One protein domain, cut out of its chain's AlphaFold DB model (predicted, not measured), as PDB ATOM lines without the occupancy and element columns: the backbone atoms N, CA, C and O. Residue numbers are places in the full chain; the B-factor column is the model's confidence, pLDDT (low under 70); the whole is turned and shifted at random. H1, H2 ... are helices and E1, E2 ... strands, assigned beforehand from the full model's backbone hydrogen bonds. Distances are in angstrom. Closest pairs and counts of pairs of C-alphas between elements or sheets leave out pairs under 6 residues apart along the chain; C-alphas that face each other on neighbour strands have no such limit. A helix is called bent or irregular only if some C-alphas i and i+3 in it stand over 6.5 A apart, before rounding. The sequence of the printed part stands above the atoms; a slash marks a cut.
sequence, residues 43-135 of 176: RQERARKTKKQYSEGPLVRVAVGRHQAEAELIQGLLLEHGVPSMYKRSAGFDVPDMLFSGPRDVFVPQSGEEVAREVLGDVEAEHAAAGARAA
ATOM      1  N   ARG A  43     209.131 171.905 213.926       87.81
ATOM      2  CA  ARG A  43     207.944 171.041 213.885       87.81
ATOM      3  C   ARG A  43     206.825 171.547 214.799       87.81
ATOM      4  O   ARG A  43     205.658 171.484 214.416       87.81
ATOM      5  N   GLN A  44     207.162 172.010 216.002       90.44
ATOM      6  CA  GLN A  44     206.193 172.574 216.943       90.44
ATOM      7  C   GLN A  44     205.665 173.925 216.462       90.44
ATOM      8  O   GLN A  44     204.467 174.173 216.585       90.44
ATOM      9  N   GLU A  45     206.518 174.775 215.891       90.75
ATOM     10  CA  GLU A  45     206.103 176.064 215.325       90.75
ATOM     11  C   GLU A  45     205.094 175.874 214.193       90.75
ATOM     12  O   GLU A  45     204.009 176.457 214.220       90.75
ATOM     13  N   ARG A  46     205.391 174.971 213.252       89.50
ATOM     14  CA  ARG A  46     204.473 174.618 212.163       89.50
ATOM     15  C   ARG A  46     203.145 174.073 212.678       89.50
ATOM     16  O   ARG A  46     202.092 174.482 212.200       89.50
ATOM     17  N   ALA A  47     203.175 173.186 213.672       90.31
ATOM     18  CA  ALA A  47     201.962 172.594 214.230       90.31
ATOM     19  C   ALA A  47     201.019 173.630 214.866       90.31
ATOM     20  O   ALA A  47     199.807 173.428 214.850       90.31
ATOM     21  N   ARG A  48     201.545 174.743 215.400       91.69
ATOM     22  CA  ARG A  48     200.720 175.816 215.980       91.69
ATOM     23  C   ARG A  48     199.995 176.668 214.942       91.69
ATOM     24  O   ARG A  48     198.985 177.270 215.289       91.69
ATOM     25  N   LYS A  49     200.491 176.730 213.703       94.25
ATOM     26  CA  LYS A  49     199.835 177.488 212.624       94.25
ATOM     27  C   LYS A  49     198.563 176.794 212.133       94.25
ATOM     28  O   LYS A  49     197.627 177.459 211.701       94.25
ATOM     29  N   THR A  50     198.496 175.469 212.252       96.19
ATOM     30  CA  THR A  50     197.345 174.666 211.828       96.19
ATOM     31  C   THR A  50     196.080 175.005 212.619       96.19
ATOM     32  O   THR A  50     196.022 174.850 213.840       96.19
ATOM     33  N   LYS A  51     195.015 175.390 211.909       95.56
ATOM     34  CA  LYS A  51     193.687 175.621 212.484       95.56
ATOM     35  C   LYS A  51     192.893 174.318 212.495       95.56
ATOM     36  O   LYS A  51     192.712 173.674 211.460       95.56
ATOM     37  N   LYS A  52     192.346 173.957 213.661       95.19
ATOM     38  CA  LYS A  52     191.560 172.720 213.839       95.19
ATOM     39  C   LYS A  52     190.383 172.625 212.860       95.19
ATOM     40  O   LYS A  52     190.138 171.563 212.308       95.19
ATOM     41  N   GLN A  53     189.705 173.742 212.600       95.62
ATOM     42  CA  GLN A  53     188.546 173.800 211.703       95.62
ATOM     43  C   GLN A  53     188.840 173.416 210.240       95.62
ATOM     44  O   GLN A  53     187.910 173.061 209.533       95.62
ATOM     45  N   TYR A  54     190.107 173.447 209.803       97.38
ATOM     46  CA  TYR A  54     190.537 173.062 208.447       97.38
ATOM     47  C   TYR A  54     191.262 171.709 208.408       97.38
ATOM     48  O   TYR A  54     191.909 171.370 207.420       97.38
ATOM     49  N   SER A  55     191.221 170.949 209.507       95.81
ATOM     50  CA  SER A  55     191.971 169.694 209.668       95.81
ATOM     51  C   SER A  55     191.116 168.436 209.476       95.81
ATOM     52  O   SER A  55     191.609 167.331 209.680       95.81
ATOM     53  N   GLU A  56     189.850 168.592 209.098       96.69
ATOM     54  CA  GLU A  56     188.853 167.520 209.087       96.69
ATOM     55  C   GLU A  56     188.472 167.083 207.661       96.69
ATOM     56  O   GLU A  56     188.469 167.885 206.718       96.69
ATOM     57  N   GLY A  57     188.072 165.816 207.523       97.06
ATOM     58  CA  GLY A  57     187.510 165.255 206.292       97.06
ATOM     59  C   GLY A  57     188.518 164.557 205.363       97.06
ATOM     60  O   GLY A  57     189.712 164.477 205.660       97.06
ATOM     61  N   PRO A  58     188.034 164.000 204.237       97.81
ATOM     62  CA  PRO A  58     188.873 163.334 203.245       97.81
ATOM     63  C   PRO A  58     189.813 164.323 202.549       97.81
ATOM     64  O   PRO A  58     189.550 165.521 202.478       97.81
ATOM     65  N   LEU A  59     190.914 163.809 202.004       97.62
ATOM     66  CA  LEU A  59     191.889 164.613 201.272       97.62
ATOM     67  C   LEU A  59     191.398 164.921 199.855       97.62
ATOM     68  O   LEU A  59     191.153 164.005 199.070       97.62
ATOM     69  N   VAL A  60     191.337 166.204 199.515       97.94
ATOM     70  CA  VAL A  60     190.944 166.710 198.198       97.94
ATOM     71  C   VAL A  60     192.143 167.368 197.531       97.94
ATOM     72  O   VAL A  60     192.896 168.109 198.165       97.94
ATOM     73  N   ARG A  61     192.347 167.089 196.240       97.75
ATOM     74  CA  ARG A  61     193.410 167.723 195.455       97.75
ATOM     75  C   ARG A  61     193.019 169.162 195.121       97.75
ATOM     76  O   ARG A  61     191.974 169.393 194.508       97.75
ATOM     77  N   VAL A  62     193.891 170.106 195.459       97.62
ATOM     78  CA  VAL A  62     193.660 171.544 195.231       97.62
ATOM     79  C   VAL A  62     194.620 172.161 194.230       97.62
ATOM     80  O   VAL A  62     194.210 173.058 193.506       97.62
ATOM     81  N   ALA A  63     195.848 171.649 194.127       97.25
ATOM     82  CA  ALA A  63     196.866 172.199 193.237       97.25
ATOM     83  C   ALA A  63     197.834 171.128 192.729       97.25
ATOM     84  O   ALA A  63     197.879 170.009 193.249       97.25
ATOM     85  N   VAL A  64     198.633 171.502 191.732       95.94
ATOM     86  CA  VAL A  64     199.754 170.712 191.223       95.94
ATOM     87  C   VAL A  64     200.990 171.607 191.180       95.94
ATOM     88  O   VAL A  64     200.995 172.615 190.480       95.94
ATOM     89  N   GLY A  65     202.043 171.237 191.907       94.69
ATOM     90  CA  GLY A  65     203.368 171.839 191.758       94.69
ATOM     91  C   GLY A  65     204.137 171.144 190.636       94.69
ATOM     92  O   GLY A  65     204.089 169.921 190.520       94.69
ATOM     93  N   ARG A  66     204.872 171.886 189.807       91.50
ATOM     94  CA  ARG A  66     205.647 171.339 188.678       91.50
ATOM     95  C   ARG A  66     206.845 170.515 189.132       91.50
ATOM     96  O   ARG A  66     207.262 169.614 188.416       91.50
ATOM     97  N   HIS A  67     207.368 170.809 190.317       91.25
ATOM     98  CA  HIS A  67     208.465 170.099 190.966       91.25
ATOM     99  C   HIS A  67     208.319 170.174 192.491       91.25
ATOM    100  O   HIS A  67     207.453 170.875 193.017       91.25
ATOM    101  N   GLN A  68     209.192 169.474 193.221       92.19
ATOM    102  CA  GLN A  68     209.128 169.395 194.683       92.19
ATOM    103  C   GLN A  68     209.176 170.770 195.365       92.19
ATOM    104  O   GLN A  68     208.314 171.048 196.192       92.19
ATOM    105  N   ALA A  69     210.107 171.645 194.973       93.69
ATOM    106  CA  ALA A  69     210.232 172.963 195.604       93.69
ATOM    107  C   ALA A  69     208.960 173.830 195.468       93.69
ATOM    108  O   ALA A  69     208.612 174.558 196.390       93.69
ATOM    109  N   GLU A  70     208.225 173.729 194.353       94.56
ATOM    110  CA  GLU A  70     206.967 174.465 194.169       94.56
ATOM    111  C   GLU A  70     205.852 173.873 195.039       94.56
ATOM    112  O   GLU A  70     205.066 174.605 195.629       94.56
ATOM    113  N   ALA A  71     205.818 172.549 195.201       95.75
ATOM    114  CA  ALA A  71     204.870 171.901 196.104       95.75
ATOM    115  C   ALA A  71     205.133 172.242 197.580       95.75
ATOM    116  O   ALA A  71     204.186 172.426 198.342       95.75
ATOM    117  N   GLU A  72     206.401 172.347 197.985       95.38
ATOM    118  CA  GLU A  72     206.799 172.792 199.327       95.38
ATOM    119  C   GLU A  72     206.445 174.265 199.564       95.38
ATOM    120  O   GLU A  72     205.932 174.601 200.631       95.38
ATOM    121  N   LEU A  73     206.630 175.124 198.553       95.88
ATOM    122  CA  LEU A  73     206.181 176.517 198.594       95.88
ATOM    123  C   LEU A  73     204.663 176.611 198.806       95.88
ATOM    124  O   LEU A  73     204.216 177.314 199.709       95.88
ATOM    125  N   ILE A  74     203.879 175.865 198.020       97.50
ATOM    126  CA  ILE A  74     202.415 175.819 198.153       97.50
ATOM    127  C   ILE A  74     202.015 175.342 199.557       97.50
ATOM    128  O   ILE A  74     201.127 175.929 200.173       97.50
ATOM    129  N   GLN A  75     202.673 174.311 200.101       96.62
ATOM    130  CA  GLN A  75     202.404 173.874 201.475       96.62
ATOM    131  C   GLN A  75     202.697 174.966 202.504       96.62
ATOM    132  O   GLN A  75     201.923 175.126 203.446       96.62
ATOM    133  N   GLY A  76     203.814 175.683 202.345       96.62
ATOM    134  CA  GLY A  76     204.184 176.800 203.208       96.62
ATOM    135  C   GLY A  76     203.108 177.879 203.202       96.62
ATOM    136  O   GLY A  76     202.605 178.235 204.262       96.62
ATOM    137  N   LEU A  77     202.681 178.305 202.011       97.19
ATOM    138  CA  LEU A  77     201.621 179.297 201.838       97.19
ATOM    139  C   LEU A  77     200.323 178.867 202.537       97.19
ATOM    140  O   LEU A  77     199.796 179.598 203.370       97.19
ATOM    141  N   LEU A  78     199.839 177.651 202.273       97.81
ATOM    142  CA  LEU A  78     198.616 177.137 202.903       97.81
ATOM    143  C   LEU A  78     198.738 177.048 204.432       97.81
ATOM    144  O   LEU A  78     197.778 177.338 205.153       97.81
ATOM    145  N   LEU A  79     199.922 176.697 204.937       97.06
ATOM    146  CA  LEU A  79     200.185 176.617 206.369       97.06
ATOM    147  C   LEU A  79     200.142 177.991 207.047       97.06
ATOM    148  O   LEU A  79     199.654 178.071 208.172       97.06
ATOM    149  N   GLU A  80     200.583 179.064 206.384       96.44
ATOM    150  CA  GLU A  80     200.457 180.431 206.922       96.44
ATOM    151  C   GLU A  80     198.988 180.844 207.111       96.44
ATOM    152  O   GLU A  80     198.644 181.513 208.085       96.44
ATOM    153  N   HIS A  81     198.083 180.362 206.254       96.69
ATOM    154  CA  HIS A  81     196.635 180.551 206.426       96.69
ATOM    155  C   HIS A  81     196.006 179.563 207.428       96.69
ATOM    156  O   HIS A  81     194.833 179.699 207.809       96.69
ATOM    157  N   GLY A  82     196.798 178.609 207.919       97.12
ATOM    158  CA  GLY A  82     196.426 177.590 208.892       97.12
ATOM    159  C   GLY A  82     195.749 176.361 208.298       97.12
ATOM    160  O   GLY A  82     195.120 175.606 209.043       97.12
ATOM    161  N   VAL A  83     195.866 176.150 206.985       98.06
ATOM    162  CA  VAL A  83     195.350 174.967 206.293       98.06
ATOM    163  C   VAL A  83     196.446 173.893 206.245       98.06
ATOM    164  O   VAL A  83     197.483 174.093 205.604       98.06
ATOM    165  N   PRO A  84     196.261 172.737 206.906       97.25
ATOM    166  CA  PRO A  84     197.204 171.633 206.791       97.25
ATOM    167  C   PRO A  84     197.135 171.027 205.385       97.25
ATOM    168  O   PRO A  84     196.063 170.863 204.807       97.25
ATOM    169  N   SER A  85     198.289 170.655 204.839       97.25
ATOM    170  CA  SER A  85     198.392 170.105 203.488       97.25
ATOM    171  C   SER A  85     199.414 168.974 203.417       97.25
ATOM    172  O   SER A  85     200.309 168.849 204.255       97.25
ATOM    173  N   MET A  86     199.271 168.121 202.405       96.06
ATOM    174  CA  MET A  86     200.260 167.108 202.048       96.06
ATOM    175  C   MET A  86     200.416 167.050 200.530       96.06
ATOM    176  O   MET A  86     199.447 167.261 199.810       96.06
ATOM    177  N   TYR A  87     201.606 166.730 200.021       94.94
ATOM    178  CA  TYR A  87     201.794 166.471 198.592       94.94
ATOM    179  C   TYR A  87     202.112 165.001 198.334       94.94
ATOM    180  O   TYR A  87     202.694 164.311 199.174       94.94
ATOM    181  N   LYS A  88     201.737 164.519 197.152       92.94
ATOM    182  CA  LYS A  88     202.118 163.199 196.638       92.94
ATOM    183  C   LYS A  88     202.745 163.354 195.259       92.94
ATOM    184  O   LYS A  88     202.512 164.339 194.562       92.94
ATOM    185  N   ARG A  89     203.561 162.377 194.861       91.12
ATOM    186  CA  ARG A  89     204.003 162.285 193.465       91.12
ATOM    187  C   ARG A  89     202.783 162.076 192.579       91.12
ATOM    188  O   ARG A  89     201.932 161.253 192.914       91.12
ATOM    189  N   SER A  90     202.717 162.823 191.484       90.75
ATOM    190  CA  SER A  90     201.614 162.688 190.536       90.75
ATOM    191  C   SER A  90     201.677 161.317 189.866       90.75
ATOM    192  O   SER A  90     202.763 160.819 189.550       90.75
ATOM    193  N   ALA A  91     200.520 160.693 189.649       86.06
ATOM    194  CA  ALA A  91     200.456 159.388 188.996       86.06
ATOM    195  C   ALA A  91     201.070 159.447 187.583       86.06
ATOM    196  O   ALA A  91     200.887 160.423 186.859       86.06
ATOM    197  N   GLY A  92     201.803 158.401 187.192       85.44
ATOM    198  CA  GLY A  92     202.451 158.320 185.875       85.44
ATOM    199  C   GLY A  92     203.805 159.033 185.760       85.44
ATOM    200  O   GLY A  92     204.438 158.934 184.714       85.44
ATOM    201  N   PHE A  93     204.288 159.687 186.825       83.19
ATOM    202  CA  PHE A  93     205.594 160.368 186.860       83.19
ATOM    203  C   PHE A  93     206.614 159.685 187.794       83.19
ATOM    204  O   PHE A  93     207.515 160.334 188.321       83.19
ATOM    205  N   ASP A  94     206.489 158.368 187.989       79.50
ATOM    206  CA  ASP A  94     207.345 157.551 188.871       79.50
ATOM    207  C   ASP A  94     208.511 156.876 188.117       79.50
ATOM    208  O   ASP A  94     208.886 155.734 188.369       79.50
ATOM    209  N   VAL A  95     209.061 157.575 187.123       83.38
ATOM    210  CA  VAL A  95     210.246 157.143 186.361       83.38
ATOM    211  C   VAL A  95     211.488 157.716 187.049       83.38
ATOM    212  O   VAL A  95     211.414 158.869 187.477       83.38
ATOM    213  N   PRO A  96     212.629 156.993 187.136       80.69
ATOM    214  CA  PRO A  96     213.840 157.461 187.820       80.69
ATOM    215  C   PRO A  96     214.235 158.914 187.514       80.69
ATOM    216  O   PRO A  96     214.470 159.691 188.440       80.69
ATOM    217  N   ASP A  97     214.183 159.309 186.242       81.88
ATOM    218  CA  ASP A  97     214.509 160.667 185.780       81.88
ATOM    219  C   ASP A  97     213.542 161.749 186.303       81.88
ATOM    220  O   ASP A  97     213.901 162.918 186.429       81.88
ATOM    221  N   MET A  98     212.309 161.368 186.645       76.94
ATOM    222  CA  MET A  98     211.243 162.254 187.125       76.94
ATOM    223  C   MET A  98     211.023 162.165 188.641       76.94
ATOM    224  O   MET A  98     210.247 162.945 189.200       76.94
ATOM    225  N   LEU A  99     211.744 161.289 189.351       77.94
ATOM    226  CA  LEU A  99     211.594 161.148 190.801       77.94
ATOM    227  C   LEU A  99     211.931 162.438 191.549       77.94
ATOM    228  O   LEU A  99     211.269 162.729 192.541       77.94
ATOM    229  N   PHE A 100     212.901 163.220 191.072       76.56
ATOM    230  CA  PHE A 100     213.351 164.456 191.726       76.56
ATOM    231  C   PHE A 100     212.739 165.727 191.120       76.56
ATOM    232  O   PHE A 100     212.521 166.701 191.836       76.56
ATOM    233  N   SER A 101     212.415 165.708 189.824       82.00
ATOM    234  CA  SER A 101     211.950 166.889 189.077       82.00
ATOM    235  C   SER A 101     210.455 166.860 188.725       82.00
ATOM    236  O   SER A 101     209.898 167.860 188.294       82.00
ATOM    237  N   GLY A 102     209.786 165.716 188.890       88.38
ATOM    238  CA  GLY A 102     208.419 165.526 188.412       88.38
ATOM    239  C   GLY A 102     207.350 166.296 189.201       88.38
ATOM    240  O   GLY A 102     207.566 166.678 190.358       88.38
ATOM    241  N   PRO A 103     206.148 166.439 188.621       93.50
ATOM    242  CA  PRO A 103     205.045 167.160 189.237       93.50
ATOM    243  C   PRO A 103     204.542 166.484 190.515       93.50
ATOM    244  O   PRO A 103     204.620 165.258 190.688       93.50
ATOM    245  N   ARG A 104     203.975 167.282 191.417       94.88
ATOM    246  CA  ARG A 104     203.420 166.853 192.702       94.88
ATOM    247  C   ARG A 104     201.998 167.368 192.868       94.88
ATOM    248  O   ARG A 104     201.767 168.571 192.795       94.88
ATOM    249  N   ASP A 105     201.080 166.466 193.170       96.06
ATOM    250  CA  ASP A 105     199.713 166.811 193.540       96.06
ATOM    251  C   ASP A 105     199.684 167.268 195.006       96.06
ATOM    252  O   ASP A 105     200.178 166.551 195.881       96.06
ATOM    253  N   VAL A 106     199.089 168.430 195.283       97.75
ATOM    254  CA  VAL A 106     198.886 168.964 196.639       97.75
ATOM    255  C   VAL A 106     197.445 168.715 197.079       97.75
ATOM    256  O   VAL A 106     196.489 169.042 196.372       97.75
ATOM    257  N   PHE A 107     197.303 168.145 198.273       98.31
ATOM    258  CA  PHE A 107     196.041 167.778 198.896       98.31
ATOM    259  C   PHE A 107     195.843 168.516 200.216       98.31
ATOM    260  O   PHE A 107     196.793 168.704 200.979       98.31
ATOM    261  N   VAL A 108     194.590 168.846 200.511       98.31
ATOM    262  CA  VAL A 108     194.139 169.414 201.790       98.31
ATOM    263  C   VAL A 108     192.942 168.617 202.310       98.31
ATOM    264  O   VAL A 108     192.248 167.987 201.508       98.31
ATOM    265  N   PRO A 109     192.673 168.605 203.625       98.38
ATOM    266  CA  PRO A 109     191.405 168.101 204.139       98.38
ATOM    267  C   PRO A 109     190.234 168.890 203.551       98.38
ATOM    268  O   PRO A 109     190.331 170.104 203.370       98.38
ATOM    269  N   GLN A 110     189.121 168.209 203.279       98.31
ATOM    270  CA  GLN A 110     187.928 168.797 202.662       98.31
ATOM    271  C   GLN A 110     187.451 170.071 203.377       98.31
ATOM    272  O   GLN A 110     187.047 171.027 202.728       98.31
ATOM    273  N   SER A 111     187.545 170.112 204.709       98.00
ATOM    274  CA  SER A 111     187.169 171.289 205.507       98.00
ATOM    275  C   SER A 111     187.980 172.558 205.204       98.00
ATOM    276  O   SER A 111     187.495 173.657 205.449       98.00
ATOM    277  N   GLY A 112     189.202 172.427 204.679       97.25
ATOM    278  CA  GLY A 112     190.064 173.540 204.277       97.25
ATOM    279  C   GLY A 112     190.089 173.806 202.771       97.25
ATOM    280  O   GLY A 112     190.872 174.645 202.332       97.25
ATOM    281  N   GLU A 113     189.288 173.092 201.971       98.25
ATOM    282  CA  GLU A 113     189.333 173.171 200.506       98.25
ATOM    283  C   GLU A 113     189.019 174.576 199.984       98.25
ATOM    284  O   GLU A 113     189.765 175.096 199.159       98.25
ATOM    285  N   GLU A 114     187.933 175.181 200.463       97.81
ATOM    286  CA  GLU A 114     187.467 176.493 200.004       97.81
ATOM    287  C   GLU A 114     188.538 177.568 200.222       97.81
ATOM    288  O   GLU A 114     188.980 178.206 199.268       97.81
ATOM    289  N   VAL A 115     189.052 177.660 201.451       97.81
ATOM    290  CA  VAL A 115     190.122 178.598 201.824       97.81
ATOM    291  C   VAL A 115     191.399 178.329 201.032       97.81
ATOM    292  O   VAL A 115     192.076 179.261 200.610       97.81
ATOM    293  N   ALA A 116     191.747 177.061 200.799       98.00
ATOM    294  CA  ALA A 116     192.921 176.730 199.999       98.00
ATOM    295  C   ALA A 116     192.777 177.205 198.546       98.00
ATOM    296  O   ALA A 116     193.740 177.717 197.981       98.00
ATOM    297  N   ARG A 117     191.597 177.045 197.936       98.06
ATOM    298  CA  ARG A 117     191.342 177.504 196.562       98.06
ATOM    299  C   ARG A 117     191.351 179.024 196.456       98.06
ATOM    300  O   ARG A 117     191.894 179.535 195.485       98.06
ATOM    301  N   GLU A 118     190.790 179.714 197.443       98.06
ATOM    302  CA  GLU A 118     190.808 181.177 197.527       98.06
ATOM    303  C   GLU A 118     192.246 181.709 197.587       98.06
ATOM    304  O   GLU A 118     192.672 182.420 196.684       98.06
ATOM    305  N   VAL A 119     193.035 181.253 198.567       97.38
ATOM    306  CA  VAL A 119     194.431 181.690 198.759       97.38
ATOM    307  C   VAL A 119     195.283 181.458 197.511       97.38
ATOM    308  O   VAL A 119     196.095 182.301 197.135       97.38
ATOM    309  N   LEU A 120     195.124 180.303 196.864       97.00
ATOM    310  CA  LEU A 120     195.883 179.993 195.655       97.00
ATOM    311  C   LEU A 120     195.412 180.817 194.456       97.00
ATOM    312  O   LEU A 120     196.250 181.259 193.674       97.00
ATOM    313  N   GLY A 121     194.106 181.065 194.337       97.25
ATOM    314  CA  GLY A 121     193.543 181.920 193.295       97.25
ATOM    315  C   GLY A 121     194.011 183.371 193.408       97.25
ATOM    316  O   GLY A 121     194.351 183.978 192.393       97.25
ATOM    317  N   ASP A 122     194.104 183.901 194.628       96.44
ATOM    318  CA  ASP A 122     194.628 185.247 194.883       96.44
ATOM    319  C   ASP A 122     196.086 185.365 194.426       96.44
ATOM    320  O   ASP A 122     196.440 186.272 193.670       96.44
ATOM    321  N   VAL A 123     196.926 184.395 194.795       94.94
ATOM    322  CA  VAL A 123     198.337 184.362 194.388       94.94
ATOM    323  C   VAL A 123     198.489 184.218 192.871       94.94
ATOM    324  O   VAL A 123     199.301 184.910 192.254       94.94
ATOM    325  N   GLU A 124     197.693 183.362 192.229       93.25
ATOM    326  CA  GLU A 124     197.676 183.232 190.768       93.25
ATOM    327  C   GLU A 124     197.276 184.546 190.079       93.25
ATOM    328  O   GLU A 124     197.909 184.947 189.095       93.25
ATOM    329  N   ALA A 125     196.270 185.247 190.608       94.88
ATOM    330  CA  ALA A 125     195.829 186.538 190.096       94.88
ATOM    331  C   ALA A 125     196.907 187.623 190.259       94.88
ATOM    332  O   ALA A 125     197.162 188.385 189.321       94.88
ATOM    333  N   GLU A 126     197.590 187.666 191.405       94.56
ATOM    334  CA  GLU A 126     198.711 188.578 191.653       94.56
ATOM    335  C   GLU A 126     199.878 188.321 190.692       94.56
ATOM    336  O   GLU A 126     200.406 189.261 190.086       94.56
ATOM    337  N   HIS A 127     200.246 187.054 190.478       90.62
ATOM    338  CA  HIS A 127     201.278 186.682 189.511       90.62
ATOM    339  C   HIS A 127     200.891 187.046 188.073       90.62
ATOM    340  O   HIS A 127     201.729 187.550 187.318       90.62
ATOM    341  N   ALA A 128     199.629 186.839 187.688       91.38
ATOM    342  CA  ALA A 128     199.128 187.227 186.375       91.38
ATOM    343  C   ALA A 128     199.163 188.754 186.182       91.38
ATOM    344  O   ALA A 128     199.624 189.236 185.144       91.38
ATOM    345  N   ALA A 129     198.745 189.520 187.193       90.88
ATOM    346  CA  ALA A 129     198.790 190.980 187.170       90.88
ATOM    347  C   ALA A 129     200.231 191.510 187.091       90.88
ATOM    348  O   ALA A 129     200.505 192.430 186.319       90.88
ATOM    349  N   ALA A 130     201.167 190.914 187.837       90.06
ATOM    350  CA  ALA A 130     202.587 191.251 187.759       90.06
ATOM    351  C   ALA A 130     203.165 190.968 186.362       90.06
ATOM    352  O   ALA A 130     203.860 191.815 185.799       90.06
ATOM    353  N   GLY A 131     202.819 189.824 185.762       87.38
ATOM    354  CA  GLY A 131     203.216 189.487 184.393       87.38
ATOM    355  C   GLY A 131     202.661 190.461 183.347       87.38
ATOM    356  O   GLY A 131     203.372 190.835 182.415       87.38
ATOM    357  N   ALA A 132     201.416 190.917 183.515       87.94
ATOM    358  CA  ALA A 132     200.805 191.915 182.639       87.94
ATOM    359  C   ALA A 132     201.487 193.290 182.747       87.94
ATOM    360  O   ALA A 132     201.710 193.933 181.722       87.94
ATOM    361  N   ARG A 133     201.859 193.719 183.963       87.88
ATOM    362  CA  ARG A 133     202.614 194.965 184.198       87.88
ATOM    363  C   ARG A 133     203.994 194.911 183.543       87.88
ATOM    364  O   ARG A 133     204.290 195.762 182.717       87.88
ATOM    365  N   ALA A 134     204.758 193.841 183.778       83.31
ATOM    366  CA  ALA A 134     206.068 193.653 183.149       83.31
ATOM    367  C   ALA A 134     205.997 193.665 181.608       83.31
ATOM    368  O   ALA A 134     206.871 194.217 180.941       83.31
ATOM    369  N   ALA A 135     204.933 193.096 181.029       79.62
ATOM    370  CA  ALA A 135     204.704 193.147 179.587       79.62
ATOM    371  C   ALA A 135     204.378 194.564 179.076       79.62
ATOM    372  O   ALA A 135     204.777 194.906 177.963       79.62
TER     373      ALA A 135
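This is residues 43 to 135 of the 176 residues of an uncharacterized protein of uncultured Solirubrobacteraceae bacterium (UniProt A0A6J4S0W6). A small three-stranded sheet has H2 over one face, and long H3 runs off from beside E1, its residues 124 to 135 sticking out as an arm. Short H1 sits by H2's last residues. The 93 residues, class mixed, run H1 E1 H2 E2 E3 H3; the sheet, E1 E3 E2, is antiparallel. The whole is only just compact, close to loose: radius of gyration of the C-alphas 14.4 A, spans 39 by 37 by 24 A.

Start at H1, residues 43 to 49; it only just touches H2, residues 68 to 80, with 3 pairs of C-alphas within 8 A, through residues 79 to 80 alone, closest C-alphas Lys 49 and Leu 79, 6.3 A. See E1, residues 59 to 65, antiparallel to E3, residues 104 to 109: N 60 and O 108 are 2.8 A apart. E2, residues 86 to 89, forms a hairpin with E3: N 88 and O 105, 2.9 A. E1, H2, E2 form a split strand-helix-strand unit, E3 between its strands, crossover right-handed. H2's height over the sheet is 8.9 A. H3, residues 110 to 135, is close but not clearly touching H2: closest C-alphas Leu 78 and Ala 116, 6.4 A. O i to N i+4 pairs are within hydrogen-bond range throughout H2, 2 of 3 in H1, 20 of 22 in H3.

Find C-alpha 43 at (207.944, 171.041, 213.885), where H1 begins; H3, 37.5 A long, ends at C-alpha 135, (204.704, 193.147, 179.587). H3 is irregular: C-alphas 111 and 114 are 7.6 A apart.

The farthest C-alphas, Gln 44 and Ala 135, are 42.7 A apart. The printed part has no cut; the E2 to E3 link is long. No printed residue is under 70 in pLDDT.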